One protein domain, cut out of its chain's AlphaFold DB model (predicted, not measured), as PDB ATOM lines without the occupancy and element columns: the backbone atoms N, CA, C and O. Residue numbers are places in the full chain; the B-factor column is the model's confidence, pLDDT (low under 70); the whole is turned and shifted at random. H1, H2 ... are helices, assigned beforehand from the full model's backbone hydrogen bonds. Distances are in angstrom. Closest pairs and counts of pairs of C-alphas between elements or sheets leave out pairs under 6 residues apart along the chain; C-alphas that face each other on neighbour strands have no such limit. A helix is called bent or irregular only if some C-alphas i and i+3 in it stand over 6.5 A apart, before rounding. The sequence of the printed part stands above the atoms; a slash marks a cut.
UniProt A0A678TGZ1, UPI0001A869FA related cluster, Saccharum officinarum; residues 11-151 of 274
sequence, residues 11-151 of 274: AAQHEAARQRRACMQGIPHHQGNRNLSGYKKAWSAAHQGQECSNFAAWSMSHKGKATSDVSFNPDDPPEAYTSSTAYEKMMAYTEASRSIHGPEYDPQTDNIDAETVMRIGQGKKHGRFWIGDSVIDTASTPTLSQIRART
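Overview. This is residues 11 to 151 of the 274 residues of the protein "UPI0001A869FA related cluster" of Saccharum officinarum (UniProt A0A678TGZ1). Short helices and long loops make an irregular body with H3 near its middle, H2 crossing H3, and H4, the longest helix, meeting H5; H1 sticks out at one end with residues 11 to 21, and H6 lies at the opposite end. The printed part has 141 residues with six named helices, H1 to H6 in order, and no named strand; it is all helix by class, though helices hold 64 residues, under half. It is compact, with a radius of gyration of the C-alphas of 15.9 A, yet elongated, spanning 55 by 35 by 28 A.

Arrangement. Start at H1, residues 11 to 22, which touches no helix. Next, H2, residues 36 to 46, touches H3, residues 54 to 61, closest at the C-alphas of Lys 40 and Ala 57, 5.4 A; they are only just about perpendicular, at 73 degrees. H3 is close to but not clearly touching H4, residues 84 to 101; their closest C-alphas, Ser 59 and Met 90, are 6.6 A apart. With residues 92 to 100 alone, H4 touches H5, residues 114 to 121, at a steep tilt of 52 degrees, opposite ways; C-alphas 97 and 116 are closest, 6.1 A. H5 and H6, residues 144 to 150, only just touch, with 3 pairs of C-alphas within 8 A, the closest Met 118 and Leu 144 at 6.2 A. In H1 to H6 every O i to N i+4 pair is within hydrogen-bond range.

Along the chain. Find C-alpha 11 at (51.761, -25.183, 3.648); from there H1 runs 16.4 A. H2 runs 15.2 A. H4 runs 25.6 A from C-alpha 84 at (30.686, -22.759, -12.231). H6 ends at C-alpha 150, (0.921, -8.116, -10.488).

Size, cuts and confidence. Ala 11 and Arg 150 have the C-alphas farthest apart, 55.5 A. The printed part has no cut. The link from H2 to H3 is short; the other four are long. Look for pLDDT under 70 at residues 21 to 26.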
ATOM      1  N   ALA A  11      52.151 -25.291   5.051       83.06
ATOM      2  CA  ALA A  11      51.761 -25.183   3.648       83.06
ATOM      3  C   ALA A  11      50.769 -26.292   3.250       83.06
ATOM      4  O   ALA A  11      49.738 -25.999   2.639       83.06
ATOM      5  N   ALA A  12      51.019 -27.537   3.670       86.56
ATOM      6  CA  ALA A  12      50.125 -28.669   3.437       86.56
ATOM      7  C   ALA A  12      48.771 -28.509   4.156       86.56
ATOM      8  O   ALA A  12      47.718 -28.734   3.557       86.56
ATOM      9  N   GLN A  13      48.762 -28.054   5.414       85.81
ATOM     10  CA  GLN A  13      47.518 -27.766   6.142       85.81
ATOM     11  C   GLN A  13      46.714 -26.636   5.481       85.81
ATOM     12  O   GLN A  13      45.484 -26.712   5.388       85.81
ATOM     13  N   HIS A  14      47.393 -25.597   4.993       83.69
ATOM     14  CA  HIS A  14      46.764 -24.484   4.293       83.69
ATOM     15  C   HIS A  14      46.194 -24.915   2.927       83.69
ATOM     16  O   HIS A  14      45.081 -24.512   2.578       83.69
ATOM     17  N   GLU A  15      46.913 -25.752   2.175       76.06
ATOM     18  CA  GLU A  15      46.453 -26.388   0.931       76.06
ATOM     19  C   GLU A  15      45.203 -27.239   1.171       76.06
ATOM     20  O   GLU A  15      44.167 -27.004   0.554       76.06
ATOM     21  N   ALA A  16      45.240 -28.142   2.154       80.38
ATOM     22  CA  ALA A  16      44.098 -28.976   2.523       80.38
ATOM     23  C   ALA A  16      42.891 -28.134   2.976       80.38
ATOM     24  O   ALA A  16      41.740 -28.432   2.655       80.38
ATOM     25  N   ALA A  17      43.116 -27.033   3.698       78.44
ATOM     26  CA  ALA A  17      42.056 -26.084   4.032       78.44
ATOM     27  C   ALA A  17      41.500 -25.350   2.798       78.44
ATOM     28  O   ALA A  17      40.318 -25.002   2.793       78.44
ATOM     29  N   ARG A  18      42.317 -25.102   1.768       72.44
ATOM     30  CA  ARG A  18      41.881 -24.526   0.487       72.44
ATOM     31  C   ARG A  18      41.053 -25.526  -0.316       72.44
ATOM     32  O   ARG A  18      39.984 -25.155  -0.787       72.44
ATOM     33  N   GLN A  19      41.484 -26.784  -0.381       72.12
ATOM     34  CA  GLN A  19      40.739 -27.878  -1.008       72.12
ATOM     35  C   GLN A  19      39.389 -28.104  -0.313       72.12
ATOM     36  O   GLN A  19      38.354 -28.125  -0.968       72.12
ATOM     37  N   ARG A  20      39.354 -28.125   1.029       72.62
ATOM     38  CA  ARG A  20      38.088 -28.187   1.788       72.62
ATOM     39  C   ARG A  20      37.164 -27.001   1.503       72.62
ATOM     40  O   ARG A  20      35.956 -27.190   1.428       72.62
ATOM     41  N   ARG A  21      37.714 -25.791   1.334       66.00
ATOM     42  CA  ARG A  21      36.945 -24.601   0.927       66.00
ATOM     43  C   ARG A  21      36.402 -24.719  -0.496       66.00
ATOM     44  O   ARG A  21      35.282 -24.282  -0.721       66.00
ATOM     45  N   ALA A  22      37.147 -25.332  -1.414       59.06
ATOM     46  CA  ALA A  22      36.670 -25.621  -2.765       59.06
ATOM     47  C   ALA A  22      35.496 -26.620  -2.772       59.06
ATOM     48  O   ALA A  22      34.618 -26.518  -3.619       59.06
ATOM     49  N   CYS A  23      35.440 -27.538  -1.798       55.81
ATOM     50  CA  CYS A  23      34.338 -28.493  -1.636       55.81
ATOM     51  C   CYS A  23      33.134 -27.960  -0.829       55.81
ATOM     52  O   CYS A  23      32.126 -28.658  -0.723       55.81
ATOM     53  N   MET A  24      33.211 -26.772  -0.213       57.97
ATOM     54  CA  MET A  24      32.084 -26.237   0.562       57.97
ATOM     55  C   MET A  24      30.969 -25.710  -0.350       57.97
ATOM     56  O   MET A  24      31.224 -25.062  -1.361       57.97
ATOM     57  N   GLN A  25      29.715 -25.912   0.068       53.03
ATOM     58  CA  GLN A  25      28.534 -25.316  -0.565       53.03
ATOM     59  C   GLN A  25      28.469 -23.808  -0.273       53.03
ATOM     60  O   GLN A  25      27.776 -23.343   0.629       53.03
ATOM     61  N   GLY A  26      29.221 -23.029  -1.041       61.59
ATOM     62  CA  GLY A  26      29.202 -21.574  -1.024       61.59
ATOM     63  C   GLY A  26      30.019 -21.056  -2.193       61.59
ATOM     64  O   GLY A  26      31.093 -21.577  -2.461       61.59
ATOM     65  N   ILE A  27      29.510 -20.053  -2.908       71.12
ATOM     66  CA  ILE A  27      30.205 -19.516  -4.080       71.12
ATOM     67  C   ILE A  27      31.441 -18.751  -3.581       71.12
ATOM     68  O   ILE A  27      31.266 -17.724  -2.913       71.12
ATOM     69  N   PRO A  28      32.675 -19.212  -3.865       75.75
ATOM     70  CA  PRO A  28      33.879 -18.520  -3.435       75.75
ATOM     71  C   PRO A  28      33.914 -17.123  -4.049       75.75
ATOM     72  O   PRO A  28      33.661 -16.956  -5.242       75.75
ATOM     73  N   HIS A  29      34.222 -16.119  -3.234       84.06
ATOM     74  CA  HIS A  29      34.362 -14.737  -3.678       84.06
ATOM     75  C   HIS A  29      35.635 -14.102  -3.117       84.06
ATOM     76  O   HIS A  29      36.075 -14.392  -2.003       84.06
ATOM     77  N   HIS A  30      36.180 -13.145  -3.852       86.62
ATOM     78  CA  HIS A  30      37.424 -12.436  -3.560       86.62
ATOM     79  C   HIS A  30      37.190 -11.063  -2.912       86.62
ATOM     80  O   HIS A  30      38.062 -10.196  -2.929       86.62
ATOM     81  N   GLN A  31      36.021 -10.866  -2.290       86.44
ATOM     82  CA  GLN A  31      35.679  -9.640  -1.549       86.44
ATOM     83  C   GLN A  31      36.527  -9.450  -0.276       86.44
ATOM     84  O   GLN A  31      36.708  -8.330   0.209       86.44
ATOM     85  N   GLY A  32      37.094 -10.535   0.262       83.00
ATOM     86  CA  GLY A  32      37.767 -10.522   1.559       83.00
ATOM     87  C   GLY A  32      36.772 -10.254   2.689       83.00
ATOM     88  O   GLY A  32      35.700 -10.845   2.720       83.00
ATOM     89  N   ASN A  33      37.117  -9.347   3.605       83.50
ATOM     90  CA  ASN A  33      36.228  -8.890   4.682       83.50
ATOM     91  C   ASN A  33      35.245  -7.786   4.245       83.50
ATOM     92  O   ASN A  33      34.511  -7.255   5.077       83.50
ATOM     93  N   ARG A  34      35.265  -7.390   2.967       87.19
ATOM     94  CA  ARG A  34      34.415  -6.322   2.437       87.19
ATOM     95  C   ARG A  34      33.058  -6.889   2.037       87.19
ATOM     96  O   ARG A  34      32.959  -8.036   1.615       87.19
ATOM     97  N   ASN A  35      32.030  -6.051   2.121       90.12
ATOM     98  CA  ASN A  35      30.784  -6.292   1.400       90.12
ATOM     99  C   ASN A  35      30.942  -5.903  -0.081       90.12
ATOM    100  O   ASN A  35      31.961  -5.329  -0.482       90.12
ATOM    101  N   LEU A  36      29.913  -6.162  -0.886       90.94
ATOM    102  CA  LEU A  36      29.965  -5.915  -2.323       90.94
ATOM    103  C   LEU A  36      30.198  -4.433  -2.667       90.94
ATOM    104  O   LEU A  36      31.014  -4.123  -3.533       90.94
ATOM    105  N   SER A  37      29.563  -3.509  -1.942       91.69
ATOM    106  CA  SER A  37      29.784  -2.065  -2.107       91.69
ATOM    107  C   SER A  37      31.232  -1.669  -1.803       91.69
ATOM    108  O   SER A  37      31.810  -0.821  -2.478       91.69
ATOM    109  N   GLY A  38      31.840  -2.291  -0.791       92.38
ATOM    110  CA  GLY A  38      33.244  -2.107  -0.439       92.38
ATOM    111  C   GLY A  38      34.189  -2.693  -1.485       92.38
ATOM    112  O   GLY A  38      35.205  -2.073  -1.790       92.38
ATOM    113  N   TYR A  39      33.849  -3.847  -2.068       93.56
ATOM    114  CA  TYR A  39      34.582  -4.415  -3.201       93.56
ATOM    115  C   TYR A  39      34.537  -3.478  -4.413       93.56
ATOM    116  O   TYR A  39      35.592  -3.136  -4.935       93.56
ATOM    117  N   LYS A  40      33.349  -2.990  -4.797       93.50
ATOM    118  CA  LYS A  40      33.164  -2.021  -5.891       93.50
ATOM    119  C   LYS A  40      34.037  -0.776  -5.708       93.50
ATOM    120  O   LYS A  40      34.761  -0.394  -6.621       93.50
ATOM    121  N   LYS A  41      34.024  -0.178  -4.511       94.19
ATOM    122  CA  LYS A  41      34.870   0.986  -4.184       94.19
ATOM    123  C   LYS A  41      36.363   0.671  -4.294       94.19
ATOM    124  O   LYS A  41      37.113   1.465  -4.847       94.19
ATOM    125  N   ALA A  42      36.792  -0.477  -3.770       93.25
ATOM    126  CA  ALA A  42      38.191  -0.894  -3.840       93.25
ATOM    127  C   ALA A  42      38.641  -1.165  -5.284       93.25
ATOM    128  O   ALA A  42      39.760  -0.812  -5.642       93.25
ATOM    129  N   TRP A  43      37.769  -1.759  -6.100       94.50
ATOM    130  CA  TRP A  43      38.042  -2.040  -7.505       94.50
ATOM    131  C   TRP A  43      38.177  -0.741  -8.296       94.50
ATOM    132  O   TRP A  43      39.198  -0.537  -8.943       94.50
ATOM    133  N   SER A  44      37.224   0.182  -8.134       94.06
ATOM    134  CA  SER A  44      37.267   1.507  -8.762       94.06
ATOM    135  C   SER A  44      38.555   2.257  -8.404       94.06
ATOM    136  O   SER A  44      39.255   2.742  -9.288       94.06
ATOM    137  N   ALA A  45      38.951   2.263  -7.126       93.88
ATOM    138  CA  ALA A  45      40.198   2.896  -6.691       93.88
ATOM    139  C   ALA A  45      41.457   2.267  -7.320       93.88
ATOM    140  O   ALA A  45      42.402   2.985  -7.635       93.88
ATOM    141  N   ALA A  46      41.480   0.943  -7.513       92.81
ATOM    142  CA  ALA A  46      42.594   0.249  -8.159       92.81
ATOM    143  C   ALA A  46      42.626   0.444  -9.688       92.81
ATOM    144  O   ALA A  46      43.695   0.373 -10.285       92.81
ATOM    145  N   HIS A  47      41.481   0.744 -10.306       92.62
ATOM    146  CA  HIS A  47      41.306   0.870 -11.755       92.62
ATOM    147  C   HIS A  47      41.045   2.324 -12.169       92.62
ATOM    148  O   HIS A  47      40.153   2.611 -12.959       92.62
ATOM    149  N   GLN A  48      41.821   3.264 -11.619       93.06
ATOM    150  CA  GLN A  48      41.818   4.679 -12.031       93.06
ATOM    151  C   GLN A  48      40.452   5.383 -11.894       93.06
ATOM    152  O   GLN A  48      40.135   6.300 -12.645       93.06
ATOM    153  N   GLY A  49      39.632   4.961 -10.932       90.56
ATOM    154  CA  GLY A  49      38.311   5.537 -10.695       90.56
ATOM    155  C   GLY A  49      37.238   5.061 -11.672       90.56
ATOM    156  O   GLY A  49      36.166   5.658 -11.707       90.56
ATOM    157  N   GLN A  50      37.486   3.997 -12.444       90.31
ATOM    158  CA  GLN A  50      36.465   3.415 -13.313       90.31
ATOM    159  C   GLN A  50      35.210   3.053 -12.514       90.31
ATOM    160  O   GLN A  50      35.278   2.474 -11.422       90.31
ATOM    161  N   GLU A  51      34.053   3.407 -13.060       88.12
ATOM    162  CA  GLU A  51      32.766   3.028 -12.498       88.12
ATOM    163  C   GLU A  51      32.329   1.672 -13.052       88.12
ATOM    164  O   GLU A  51      32.584   1.329 -14.204       88.12
ATOM    165  N   CYS A  52      31.663   0.886 -12.215       88.81
ATOM    166  CA  CYS A  52      31.035  -0.363 -12.625       88.81
ATOM    167  C   CYS A  52      29.697  -0.524 -11.909       88.81
ATOM    168  O   CYS A  52      29.503  -0.018 -10.792       88.81
ATOM    169  N   SER A  53      28.750  -1.225 -12.527       91.50
ATOM    170  CA  SER A  53      27.486  -1.538 -11.872       91.50
ATOM    171  C   SER A  53      27.687  -2.448 -10.653       91.50
ATOM    172  O   SER A  53      28.723  -3.092 -10.459       91.50
ATOM    173  N   ASN A  54      26.662  -2.533  -9.802       92.50
ATOM    174  CA  ASN A  54      26.667  -3.507  -8.710       92.50
ATOM    175  C   ASN A  54      26.722  -4.956  -9.231       92.50
ATOM    176  O   ASN A  54      27.288  -5.819  -8.557       92.50
ATOM    177  N   PHE A  55      26.163  -5.220 -10.418       91.88
ATOM    178  CA  PHE A  55      26.193  -6.541 -11.041       91.88
ATOM    179  C   PHE A  55      27.594  -6.885 -11.545       91.88
ATOM    180  O   PHE A  55      28.125  -7.944 -11.211       91.88
ATOM    181  N   ALA A  56      28.235  -5.955 -12.253       91.75
ATOM    182  CA  ALA A  56      29.617  -6.086 -12.691       91.75
ATOM    183  C   ALA A  56      30.551  -6.309 -11.494       91.75
ATOM    184  O   ALA A  56      31.354  -7.240 -11.497       91.75
ATOM    185  N   ALA A  57      30.395  -5.530 -10.418       92.94
ATOM    186  CA  ALA A  57      31.162  -5.727  -9.190       92.94
ATOM    187  C   ALA A  57      30.948  -7.122  -8.580       92.94
ATOM    188  O   ALA A  57      31.905  -7.738  -8.107       92.94
ATOM    189  N   TRP A  58      29.712  -7.638  -8.599       92.44
ATOM    190  CA  TRP A  58      29.400  -8.973  -8.084       92.44
ATOM    191  C   TRP A  58      30.111 -10.044  -8.912       92.44
ATOM    192  O   TRP A  58      30.843 -10.860  -8.344       92.44
ATOM    193  N   SER A  59      29.993  -9.963 -10.237       92.06
ATOM    194  CA  SER A  59      30.649 -10.856 -11.191       92.06
ATOM    195  C   SER A  59      32.172 -10.830 -11.040       92.06
ATOM    196  O   SER A  59      32.787 -11.875 -10.843       92.06
ATOM    197  N   MET A  60      32.789  -9.644 -11.016       92.94
ATOM    198  CA  MET A  60      34.237  -9.486 -10.842       92.94
ATOM    199  C   MET A  60      34.725 -10.041  -9.505       92.94
ATOM    200  O   MET A  60      35.786 -10.664  -9.449       92.94
ATOM    201  N   SER A  61      33.933  -9.902  -8.438       92.38
ATOM    202  CA  SER A  61      34.282 -10.474  -7.135       92.38
ATOM    203  C   SER A  61      34.363 -12.003  -7.146       92.38
ATOM    204  O   SER A  61      34.999 -12.585  -6.270       92.38
ATOM    205  N   HIS A  62      33.762 -12.663  -8.136       90.75
ATOM    206  CA  HIS A  62      33.867 -14.103  -8.358       90.75
ATOM    207  C   HIS A  62      34.964 -14.491  -9.365       90.75
ATOM    208  O   HIS A  62      35.248 -15.680  -9.516       90.75
ATOM    209  N   LYS A  63      35.630 -13.517  -9.995       90.94
ATOM    210  CA  LYS A  63      36.782 -13.721 -10.888       90.94
ATOM    211  C   LYS A  63      38.114 -13.518 -10.164       90.94
ATOM    212  O   LYS A  63      39.012 -14.344 -10.271       90.94
ATOM    213  N   GLY A  64      38.238 -12.454  -9.368       90.06
ATOM    214  CA  GLY A  64      39.487 -12.163  -8.664       90.06
ATOM    215  C   GLY A  64      39.394 -10.998  -7.689       90.06
ATOM    216  O   GLY A  64      38.316 -10.502  -7.370       90.06
ATOM    217  N   LYS A  65      40.545 -10.595  -7.148       91.25
ATOM    218  CA  LYS A  65      40.628  -9.525  -6.146       91.25
ATOM    219  C   LYS A  65      40.346  -8.168  -6.791       91.25
ATOM    220  O   LYS A  65      40.630  -7.945  -7.958       91.25
ATOM    221  N   ALA A  66      39.909  -7.210  -5.979       91.50
ATOM    222  CA  ALA A  66      39.648  -5.851  -6.449       91.50
ATOM    223  C   ALA A  66      40.894  -5.149  -7.036       91.50
ATOM    224  O   ALA A  66      40.756  -4.215  -7.808       91.50
ATOM    225  N   THR A  67      42.096  -5.586  -6.646       89.06
ATOM    226  CA  THR A  67      43.382  -5.008  -7.068       89.06
ATOM    227  C   THR A  67      44.031  -5.718  -8.256       89.06
ATOM    228  O   THR A  67      45.101  -5.300  -8.674       89.06
ATOM    229  N   SER A  68      43.481  -6.843  -8.717       89.31
ATOM    230  CA  SER A  68      43.948  -7.500  -9.948       89.31
ATOM    231  C   SER A  68      43.258  -6.890 -11.162       89.31
ATOM    232  O   SER A  68      42.176  -6.341 -10.987       89.31
ATOM    233  N   ASP A  69      43.816  -7.091 -12.359       88.31
ATOM    234  CA  ASP A  69      43.322  -6.581 -13.657       88.31
ATOM    235  C   ASP A  69      42.007  -7.241 -14.135       88.31
ATOM    236  O   ASP A  69      41.789  -7.510 -15.314       88.31
ATOM    237  N   VAL A  70      41.124  -7.577 -13.198       89.69
ATOM    238  CA  VAL A  70      39.831  -8.198 -13.458       89.69
ATOM    239  C   VAL A  70      38.883  -7.142 -14.000       89.69
ATOM    240  O   VAL A  70      38.557  -6.186 -13.301       89.69
ATOM    241  N   SER A  71      38.359  -7.378 -15.195       89.94
ATOM    242  CA  SER A  71      37.247  -6.630 -15.783       89.94
ATOM    243  C   SER A  71      35.977  -7.482 -15.833       89.94
ATOM    244  O   SER A  71      36.030  -8.713 -15.738       89.94
ATOM    245  N   PHE A  72      34.818  -6.837 -15.949       87.44
ATOM    246  CA  PHE A  72      33.575  -7.520 -16.292       87.44
ATOM    247  C   PHE A  72      33.462  -7.618 -17.812       87.44
ATOM    248  O   PHE A  72      33.666  -6.621 -18.498       87.44
ATOM    249  N   ASN A  73      33.138  -8.805 -18.314       87.25
ATOM    250  CA  ASN A  73      32.777  -9.032 -19.703       87.25
ATOM    251  C   ASN A  73      31.653 -10.088 -19.727       87.25
ATOM    252  O   ASN A  73      31.832 -11.164 -19.151       87.25
ATOM    253  N   PRO A  74      30.486  -9.791 -20.329       80.94
ATOM    254  CA  PRO A  74      29.369 -10.732 -20.387       80.94
ATOM    255  C   PRO A  74      29.672 -11.988 -21.218       80.94
ATOM    256  O   PRO A  74      29.029 -13.010 -20.996       80.94
ATOM    257  N   ASP A  75      30.653 -11.927 -22.122       84.62
ATOM    258  CA  ASP A  75      31.044 -13.038 -22.999       84.62
ATOM    259  C   ASP A  75      32.201 -13.873 -22.425       84.62
ATOM    260  O   ASP A  75      32.791 -14.704 -23.119       84.62
ATOM    261  N   ASP A  76      32.570 -13.643 -21.161       86.88
ATOM    262  CA  ASP A  76      33.615 -14.431 -20.518       86.88
ATOM    263  C   ASP A  76      33.194 -15.895 -20.364       86.88
ATOM    264  O   ASP A  76      32.078 -16.174 -19.920       86.88
ATOM    265  N   PRO A  77      34.097 -16.848 -20.641       86.94
ATOM    266  CA  PRO A  77      33.779 -18.256 -20.501       86.94
ATOM    267  C   PRO A  77      33.760 -18.660 -19.008       86.94
ATOM    268  O   PRO A  77      34.310 -17.947 -18.156       86.94
ATOM    269  N   PRO A  78      33.147 -19.801 -18.642       86.56
ATOM    270  CA  PRO A  78      33.031 -20.242 -17.248       86.56
ATOM    271  C   PRO A  78      34.379 -20.354 -16.519       86.56
ATOM    272  O   PRO A  78      34.433 -20.139 -15.307       86.56
ATOM    273  N   GLU A  79      35.471 -20.620 -17.239       86.62
ATOM    274  CA  GLU A  79      36.840 -20.711 -16.716       86.62
ATOM    275  C   GLU A  79      37.362 -19.379 -16.156       86.62
ATOM    276  O   GLU A  79      38.282 -19.372 -15.339       86.62
ATOM    277  N   ALA A  80      36.773 -18.247 -16.554       87.00
ATOM    278  CA  ALA A  80      37.121 -16.935 -16.015       87.00
ATOM    279  C   ALA A  80      36.636 -16.741 -14.563       87.00
ATOM    280  O   ALA A  80      37.065 -15.803 -13.884       87.00
ATOM    281  N   TYR A  81      35.742 -17.612 -14.082       87.00
ATOM    282  CA  TYR A  81      35.141 -17.547 -12.756       87.00
ATOM    283  C   TYR A  81      35.725 -18.610 -11.823       87.00
ATOM    284  O   TYR A  81      36.037 -19.731 -12.202       87.00
ATOM    285  N   THR A  82      35.788 -18.284 -10.531       84.69
ATOM    286  CA  THR A  82      36.298 -19.201  -9.493       84.69
ATOM    287  C   THR A  82      35.358 -20.395  -9.249       84.69
ATOM    288  O   THR A  82      35.718 -21.344  -8.558       84.69
ATOM    289  N   SER A  83      34.121 -20.347  -9.758       83.25
ATOM    290  CA  SER A  83      33.106 -21.387  -9.577       83.25
ATOM    291  C   SER A  83      32.100 -21.376 -10.727       83.25
ATOM    292  O   SER A  83      31.605 -20.310 -11.098       83.25
ATOM    293  N   SER A  84      31.731 -22.566 -11.213       83.62
ATOM    294  CA  SER A  84      30.686 -22.759 -12.231       83.62
ATOM    295  C   SER A  84      29.349 -22.147 -11.812       83.62
ATOM    296  O   SER A  84      28.711 -21.453 -12.596       83.62
ATOM    297  N   THR A  85      28.969 -22.279 -10.539       84.69
ATOM    298  CA  THR A  85      27.739 -21.676 -10.009       84.69
ATOM    299  C   THR A  85      27.756 -20.146 -10.094       84.69
ATOM    300  O   THR A  85      26.703 -19.535 -10.253       84.69
ATOM    301  N   ALA A  86      28.918 -19.491  -9.982       86.62
ATOM    302  CA  ALA A  86      28.998 -18.038 -10.158       86.62
ATOM    303  C   ALA A  86      28.681 -17.643 -11.606       86.62
ATOM    304  O   ALA A  86      27.894 -16.723 -11.828       86.62
ATOM    305  N   TYR A  87      29.248 -18.380 -12.564       89.44
ATOM    306  CA  TYR A  87      28.996 -18.198 -13.989       89.44
ATOM    307  C   TYR A  87      27.527 -18.466 -14.347       89.44
ATOM    308  O   TYR A  87      26.883 -17.620 -14.958       89.44
ATOM    309  N   GLU A  88      26.949 -19.578 -13.882       89.94
ATOM    310  CA  GLU A  88      25.530 -19.908 -14.096       89.94
ATOM    311  C   GLU A  88      24.602 -18.796 -13.597       89.94
ATOM    312  O   GLU A  88      23.644 -18.415 -14.269       89.94
ATOM    313  N   LYS A  89      24.897 -18.244 -12.414       90.69
ATOM    314  CA  LYS A  89      24.127 -17.133 -11.853       90.69
ATOM    315  C   LYS A  89      24.282 -15.843 -12.657       90.69
ATOM    316  O   LYS A  89      23.294 -15.135 -12.848       90.69
ATOM    317  N   MET A  90      25.500 -15.542 -13.106       91.50
ATOM    318  CA  MET A  90      25.799 -14.392 -13.960       91.50
ATOM    319  C   MET A  90      25.024 -14.479 -15.282       91.50
ATOM    320  O   MET A  90      24.299 -13.545 -15.632       91.50
ATOM    321  N   MET A  91      25.096 -15.626 -15.959       91.06
ATOM    322  CA  MET A  91      24.395 -15.871 -17.219       91.06
ATOM    323  C   MET A  91      22.879 -15.800 -17.049       91.06
ATOM    324  O   MET A  91      22.212 -15.069 -17.776       91.06
ATOM    325  N   ALA A  92      22.330 -16.494 -16.048       91.12
ATOM    326  CA  ALA A  92      20.888 -16.517 -15.824       91.12
ATOM    327  C   ALA A  92      20.319 -15.142 -15.440       91.12
ATOM    328  O   ALA A  92      19.184 -14.840 -15.803       91.12
ATOM    329  N   TYR A  93      21.079 -14.302 -14.727       92.12
ATOM    330  CA  TYR A  93      20.670 -12.917 -14.492       92.12
ATOM    331  C   TYR A  93      20.703 -12.101 -15.787       92.12
ATOM    332  O   TYR A  93      19.703 -11.477 -16.119       92.12
ATOM    333  N   THR A  94      21.807 -12.145 -16.539       90.00
ATOM    334  CA  THR A  94      21.963 -11.386 -17.791       90.00
ATOM    335  C   THR A  94      20.864 -11.721 -18.805       90.00
ATOM    336  O   THR A  94      20.247 -10.821 -19.373       90.00
ATOM    337  N   GLU A  95      20.564 -13.007 -18.987       89.88
ATOM    338  CA  GLU A  95      19.490 -13.495 -19.860       89.88
ATOM    339  C   GLU A  95      18.103 -13.012 -19.400       89.88
ATOM    340  O   GLU A  95      17.304 -12.517 -20.202       89.88
ATOM    341  N   ALA A  96      17.811 -13.119 -18.100       89.50
ATOM    342  CA  ALA A  96      16.521 -12.712 -17.553       89.50
ATOM    343  C   ALA A  96      16.328 -11.191 -17.587       89.50
ATOM    344  O   ALA A  96      15.245 -10.724 -17.936       89.50
ATOM    345  N   SER A  97      17.372 -10.417 -17.285       89.00
ATOM    346  CA  SER A  97      17.329  -8.959 -17.378       89.00
ATOM    347  C   SER A  97      17.106  -8.501 -18.814       89.00
ATOM    348  O   SER A  97      16.243  -7.660 -19.034       89.00
ATOM    349  N   ARG A  98      17.788  -9.097 -19.802       89.06
ATOM    350  CA  ARG A  98      17.554  -8.785 -21.224       89.06
ATOM    351  C   ARG A  98      16.152  -9.168 -21.693       89.06
ATOM    352  O   ARG A  98      15.572  -8.493 -22.533       89.06
ATOM    353  N   SER A  99      15.572 -10.217 -21.117       87.12
ATOM    354  CA  SER A  99      14.190 -10.614 -21.407       87.12
ATOM    355  C   SER A  99      13.155  -9.627 -20.838       87.12
ATOM    356  O   SER A  99      12.075  -9.493 -21.404       87.12
ATOM    357  N   ILE A 100      13.460  -8.943 -19.727       83.50
ATOM    358  CA  ILE A 100      12.569  -7.961 -19.078       83.50
ATOM    359  C   ILE A 100      12.749  -6.558 -19.664       83.50
ATOM    360  O   ILE A 100      11.765  -5.880 -19.950       83.50
ATOM    361  N   HIS A 101      13.998  -6.126 -19.827       85.56
ATOM    362  CA  HIS A 101      14.364  -4.754 -20.195       85.56
ATOM    363  C   HIS A 101      14.664  -4.588 -21.691       85.56
ATOM    364  O   HIS A 101      14.725  -3.464 -22.181       85.56
ATOM    365  N   GLY A 102      14.809  -5.691 -22.429       84.81
ATOM    366  CA  GLY A 102      15.171  -5.713 -23.845       84.81
ATOM    367  C   GLY A 102      16.659  -6.011 -24.093       84.81
ATOM    368  O   GLY A 102      17.463  -6.043 -23.157       84.81
ATOM    369  N   PRO A 103      17.047  -6.235 -25.363       84.81
ATOM    370  CA  PRO A 103      18.421  -6.591 -25.734       84.81
ATOM    371  C   PRO A 103      19.441  -5.480 -25.444       84.81
ATOM    372  O   PRO A 103      20.618  -5.781 -25.270       84.81
ATOM    373  N   GLU A 104      18.980  -4.231 -25.344       83.75
ATOM    374  CA  GLU A 104      19.799  -3.042 -25.068       83.75
ATOM    375  C   GLU A 104      20.239  -2.930 -23.599       83.75
ATOM    376  O   GLU A 104      21.073  -2.091 -23.277       83.75
ATOM    377  N   TYR A 105      19.666  -3.736 -22.692       84.25
ATOM    378  CA  TYR A 105      20.057  -3.729 -21.283       84.25
ATOM    379  C   TYR A 105      21.519  -4.152 -21.139       84.25
ATOM    380  O   TYR A 105      21.884  -5.271 -21.530       84.25
ATOM    381  N   ASP A 106      22.328  -3.281 -20.533       83.31
ATOM    382  CA  ASP A 106      23.745  -3.526 -20.304       83.31
ATOM    383  C   ASP A 106      24.009  -3.794 -18.812       83.31
ATOM    384  O   ASP A 106      24.091  -2.866 -17.999       83.31
ATOM    385  N   PRO A 107      24.231  -5.063 -18.416       79.94
ATOM    386  CA  PRO A 107      24.541  -5.416 -17.036       79.94
ATOM    387  C   PRO A 107      25.830  -4.767 -16.506       79.94
ATOM    388  O   PRO A 107      26.058  -4.769 -15.292       79.94
ATOM    389  N   GLN A 108      26.701  -4.250 -17.380       76.50
ATOM    390  CA  GLN A 108      27.939  -3.579 -16.992       76.50
ATOM    391  C   GLN A 108      27.692  -2.186 -16.407       76.50
ATOM    392  O   GLN A 108      28.373  -1.795 -15.449       76.50
ATOM    393  N   THR A 109      26.718  -1.457 -16.949       78.62
ATOM    394  CA  THR A 109      26.393  -0.080 -16.556       78.62
ATOM    395  C   THR A 109      25.142  -0.005 -15.694       78.62
ATOM    396  O   THR A 109      25.104   0.768 -14.734       78.62
ATOM    397  N   ASP A 110      24.145  -0.842 -15.975       82.56
ATOM    398  CA  ASP A 110      22.863  -0.820 -15.283       82.56
ATOM    399  C   ASP A 110      22.939  -1.469 -13.899       82.56
ATOM    400  O   ASP A 110      23.614  -2.476 -13.665       82.56
ATOM    401  N   ASN A 111      22.223  -0.888 -12.935       83.50
ATOM    402  CA  ASN A 111      22.143  -1.446 -11.587       83.50
ATOM    403  C   ASN A 111      21.430  -2.808 -11.567       83.50
ATOM    404  O   ASN A 111      20.631  -3.131 -12.445       83.50
ATOM    405  N   ILE A 112      21.701  -3.592 -10.513       90.25
ATOM    406  CA  ILE A 112      21.010  -4.868 -10.294       90.25
ATOM    407  C   ILE A 112      19.514  -4.602 -10.120       90.25
ATOM    408  O   ILE A 112      19.108  -3.938  -9.165       90.25
ATOM    409  N   ASP A 113      18.707  -5.174 -11.005       90.69
ATOM    410  CA  ASP A 113      17.260  -5.177 -10.921       90.69
ATOM    411  C   ASP A 113      16.796  -6.218  -9.898       90.69
ATOM    412  O   ASP A 113      16.869  -7.438 -10.097       90.69
ATOM    413  N   ALA A 114      16.288  -5.705  -8.784       91.12
ATOM    414  CA  ALA A 114      15.792  -6.496  -7.679       91.12
ATOM    415  C   ALA A 114      14.603  -7.388  -8.063       91.12
ATOM    416  O   ALA A 114      14.484  -8.497  -7.538       91.12
ATOM    417  N   GLU A 115      13.734  -6.947  -8.980       89.88
ATOM    418  CA  GLU A 115      12.597  -7.750  -9.426       89.88
ATOM    419  C   GLU A 115      13.074  -8.942 -10.256       89.88
ATOM    420  O   GLU A 115      12.660 -10.075  -9.990       89.88
ATOM    421  N   THR A 116      14.010  -8.718 -11.185       91.06
ATOM    422  CA  THR A 116      14.666  -9.804 -11.926       91.06
ATOM    423  C   THR A 116      15.293 -10.815 -10.963       91.06
ATOM    424  O   THR A 116      15.024 -12.014 -11.073       91.06
ATOM    425  N   VAL A 117      16.054 -10.354  -9.958       92.19
ATOM    426  CA  VAL A 117      16.661 -11.230  -8.937       92.19
ATOM    427  C   VAL A 117      15.607 -12.024  -8.163       92.19
ATOM    428  O   VAL A 117      15.815 -13.204  -7.874       92.19
ATOM    429  N   MET A 118      14.469 -11.414  -7.835       92.19
ATOM    430  CA  MET A 118      13.367 -12.093  -7.150       92.19
ATOM    431  C   MET A 118      12.700 -13.157  -8.026       92.19
ATOM    432  O   MET A 118      12.360 -14.225  -7.510       92.19
ATOM    433  N   ARG A 119      12.544 -12.894  -9.330       89.50
ATOM    434  CA  ARG A 119      11.968 -13.831 -10.308       89.50
ATOM    435  C   ARG A 119      12.867 -15.047 -10.519       89.50
ATOM    436  O   ARG A 119      12.410 -16.169 -10.344       89.50
ATOM    437  N   ILE A 120      14.148 -14.847 -10.828       90.69
ATOM    438  CA  ILE A 120      15.085 -15.960 -11.084       90.69
ATOM    439  C   ILE A 120      15.500 -16.686  -9.800       90.69
ATOM    440  O   ILE A 120      15.742 -17.891  -9.804       90.69
ATOM    441  N   GLY A 121      15.570 -15.951  -8.687       88.38
ATOM    442  CA  GLY A 121      15.960 -16.465  -7.380       88.38
ATOM    443  C   GLY A 121      14.846 -17.193  -6.636       88.38
ATOM    444  O   GLY A 121      15.115 -17.795  -5.595       88.38
ATOM    445  N   GLN A 122      13.612 -17.151  -7.151       86.50
ATOM    446  CA  GLN A 122      12.421 -17.687  -6.491       86.50
ATOM    447  C   GLN A 122      12.188 -17.076  -5.108       86.50
ATOM    448  O   GLN A 122      11.783 -17.747  -4.155       86.50
ATOM    449  N   GLY A 123      12.396 -15.763  -5.017       89.44
ATOM    450  CA  GLY A 123      12.315 -15.002  -3.779       89.44
ATOM    451  C   GLY A 123      13.594 -15.069  -2.944       89.44
ATOM    452  O   GLY A 123      14.659 -15.481  -3.401       89.44
ATOM    453  N   LYS A 124      13.497 -14.626  -1.686       90.75
ATOM    454  CA  LYS A 124      14.636 -14.599  -0.761       90.75
ATOM    455  C   LYS A 124      14.764 -15.940  -0.037       90.75
ATOM    456  O   LYS A 124      13.862 -16.331   0.704       90.75
ATOM    457  N   LYS A 125      15.901 -16.625  -0.178       86.94
ATOM    458  CA  LYS A 125      16.193 -17.860   0.570       86.94
ATOM    459  C   LYS A 125      16.864 -17.499   1.896       86.94
ATOM    460  O   LYS A 125      17.875 -16.806   1.902       86.94
ATOM    461  N   HIS A 126      16.303 -17.953   3.020       85.75
ATOM    462  CA  HIS A 126      16.768 -17.597   4.375       85.75
ATOM    463  C   HIS A 126      16.898 -16.076   4.594       85.75
ATOM    464  O   HIS A 126      17.835 -15.610   5.234       85.75
ATOM    465  N   GLY A 127      15.981 -15.295   4.012       86.62
ATOM    466  CA  GLY A 127      15.989 -13.834   4.118       86.62
ATOM    467  C   GLY A 127      17.001 -13.118   3.220       86.62
ATOM    468  O   GLY A 127      17.072 -11.894   3.287       86.62
ATOM    469  N   ARG A 128      17.729 -13.836   2.350       88.62
ATOM    470  CA  ARG A 128      18.763 -13.276   1.467       88.62
ATOM    471  C   ARG A 128      18.382 -13.338  -0.006       88.62
ATOM    472  O   ARG A 128      17.758 -14.308  -0.442       88.62
ATOM    473  N   PHE A 129      18.767 -12.321  -0.772       91.38
ATOM    474  CA  PHE A 129      18.619 -12.332  -2.229       91.38
ATOM    475  C   PHE A 129      19.531 -13.376  -2.887       91.38
ATOM    476  O   PHE A 129      20.562 -13.773  -2.342       91.38
ATOM    477  N   TRP A 130      19.138 -13.831  -4.077       90.62
ATOM    478  CA  TRP A 130      19.860 -14.869  -4.819       90.62
ATOM    479  C   TRP A 130      21.245 -14.415  -5.310       90.62
ATOM    480  O   TRP A 130      22.189 -15.217  -5.300       90.62
ATOM    481  N   ILE A 131      21.371 -13.127  -5.651       90.94
ATOM    482  CA  ILE A 131      22.617 -12.371  -5.863       90.94
ATOM    483  C   ILE A 131      22.462 -10.969  -5.252       90.94
ATOM    484  O   ILE A 131      21.342 -10.536  -4.994       90.94
ATOM    485  N   GLY A 132      23.568 -10.255  -5.014       87.81
ATOM    486  CA  GLY A 132      23.514  -8.827  -4.656       87.81
ATOM    487  C   GLY A 132      22.855  -8.483  -3.309       87.81
ATOM    488  O   GLY A 132      22.394  -7.362  -3.125       87.81
ATOM    489  N   ASP A 133      22.820  -9.409  -2.348       86.44
ATOM    490  CA  ASP A 133      22.070  -9.252  -1.087       86.44
ATOM    491  C   ASP A 133      22.384  -7.968  -0.294       86.44
ATOM    492  O   ASP A 133      21.494  -7.374   0.299       86.44
ATOM    493  N   SER A 134      23.636  -7.503  -0.315       84.56
ATOM    494  CA  SER A 134      24.058  -6.298   0.412       84.56
ATOM    495  C   SER A 134      23.838  -4.980  -0.338       84.56
ATOM    496  O   SER A 134      24.136  -3.927   0.216       84.56
ATOM    497  N   VAL A 135      23.439  -5.027  -1.613       89.38
ATOM    498  CA  VAL A 135      23.290  -3.838  -2.481       89.38
ATOM    499  C   VAL A 135      21.853  -3.603  -2.928       89.38
ATOM    500  O   VAL A 135      21.534  -2.500  -3.360       89.38
ATOM    501  N   ILE A 136      20.995  -4.616  -2.824       91.12
ATOM    502  CA  ILE A 136      19.569  -4.508  -3.119       91.12
ATOM    503  C   ILE A 136      18.835  -4.050  -1.856       91.12
ATOM    504  O   ILE A 136      18.904  -4.710  -0.815       91.12
ATOM    505  N   ASP A 137      18.094  -2.948  -1.951       89.88
ATOM    506  CA  ASP A 137      17.247  -2.491  -0.853       89.88
ATOM    507  C   ASP A 137      16.020  -3.401  -0.700       89.88
ATOM    508  O   ASP A 137      15.179  -3.525  -1.589       89.88
ATOM    509  N   THR A 138      15.902  -4.049   0.459       89.44
ATOM    510  CA  THR A 138      14.768  -4.933   0.753       89.44
ATOM    511  C   THR A 138      13.463  -4.158   0.931       89.44
ATOM    512  O   THR A 138      12.411  -4.719   0.641       89.44
ATOM    513  N   ALA A 139      13.504  -2.903   1.387       87.94
ATOM    514  CA  ALA A 139      12.296  -2.124   1.653       87.94
ATOM    515  C   ALA A 139      11.596  -1.681   0.358       87.94
ATOM    516  O   ALA A 139      10.368  -1.716   0.281       87.94
ATOM    517  N   SER A 140      12.369  -1.314  -0.666       87.38
ATOM    518  CA  SER A 140      11.846  -0.937  -1.984       87.38
ATOM    519  C   SER A 140      11.566  -2.129  -2.904       87.38
ATOM    520  O   SER A 140      10.916  -1.965  -3.938       87.38
ATOM    521  N   THR A 141      12.057  -3.327  -2.568       90.00
ATOM    522  CA  THR A 141      11.920  -4.509  -3.426       90.00
ATOM    523  C   THR A 141      10.600  -5.239  -3.171       90.00
ATOM    524  O   THR A 141      10.348  -5.682  -2.046       90.00
ATOM    525  N   PRO A 142       9.760  -5.455  -4.200       89.81
ATOM    526  CA  PRO A 142       8.523  -6.200  -4.034       89.81
ATOM    527  C   PRO A 142       8.778  -7.676  -3.706       89.81
ATOM    528  O   PRO A 142       9.662  -8.331  -4.257       89.81
ATOM    529  N   THR A 143       7.960  -8.232  -2.814       89.81
ATOM    530  CA  THR A 143       8.004  -9.662  -2.485       89.81
ATOM    531  C   THR A 143       7.584 -10.519  -3.680       89.81
ATOM    532  O   THR A 143       6.807 -10.085  -4.531       89.81
ATOM    533  N   LEU A 144       8.009 -11.787  -3.711       89.06
ATOM    534  CA  LEU A 144       7.642 -12.703  -4.798       89.06
ATOM    535  C   LEU A 144       6.119 -12.865  -4.939       89.06
ATOM    536  O   LEU A 144       5.612 -12.968  -6.049       89.06
ATOM    537  N   SER A 145       5.386 -12.848  -3.822       85.00
ATOM    538  CA  SER A 145       3.918 -12.882  -3.831       85.00
ATOM    539  C   SER A 145       3.324 -11.640  -4.507       85.00
ATOM    540  O   SER A 145       2.457 -11.759  -5.366       85.00
ATOM    541  N   GLN A 146       3.844 -10.448  -4.197       89.06
ATOM    542  CA  GLN A 146       3.407  -9.199  -4.832       89.06
ATOM    543  C   GLN A 146       3.767  -9.136  -6.323       89.06
ATOM    544  O   GLN A 146       2.994  -8.578  -7.098       89.06
ATOM    545  N   ILE A 147       4.913  -9.699  -6.724       87.50
ATOM    546  CA  ILE A 147       5.301  -9.827  -8.139       87.50
ATOM    547  C   ILE A 147       4.317 -10.758  -8.859       87.50
ATOM    548  O   ILE A 147       3.780 -10.392  -9.902       87.50
ATOM    549  N   ARG A 148       4.008 -11.924  -8.273       83.56
ATOM    550  CA  ARG A 148       3.016 -12.875  -8.809       83.56
ATOM    551  C   ARG A 148       1.633 -12.252  -8.946       83.56
ATOM    552  O   ARG A 148       1.008 -12.409  -9.982       83.56
ATOM    553  N   ALA A 149       1.182 -11.514  -7.936       80.69
ATOM    554  CA  ALA A 149      -0.123 -10.860  -7.957       80.69
ATOM    555  C   ALA A 149      -0.238  -9.783  -9.052       80.69
ATOM    556  O   ALA A 149      -1.322  -9.576  -9.588       80.69
ATOM    557  N   ARG A 150       0.867  -9.104  -9.394       80.50
ATOM    558  CA  ARG A 150       0.921  -8.116 -10.488       80.50
ATOM    559  C   ARG A 150       1.070  -8.744 -11.873       80.50
ATOM    560  O   ARG A 150       0.661  -8.142 -12.858       80.50
ATOM    561  N   THR A 151       1.667  -9.928 -11.942       72.12
ATOM    562  CA  THR A 151       1.925 -10.648 -13.192       72.12
ATOM    563  C   THR A 151       0.672 -11.453 -13.556       72.12
ATOM    564  O   THR A 151       0.558 -12.628 -13.223       72.12
TER     565      THR A 151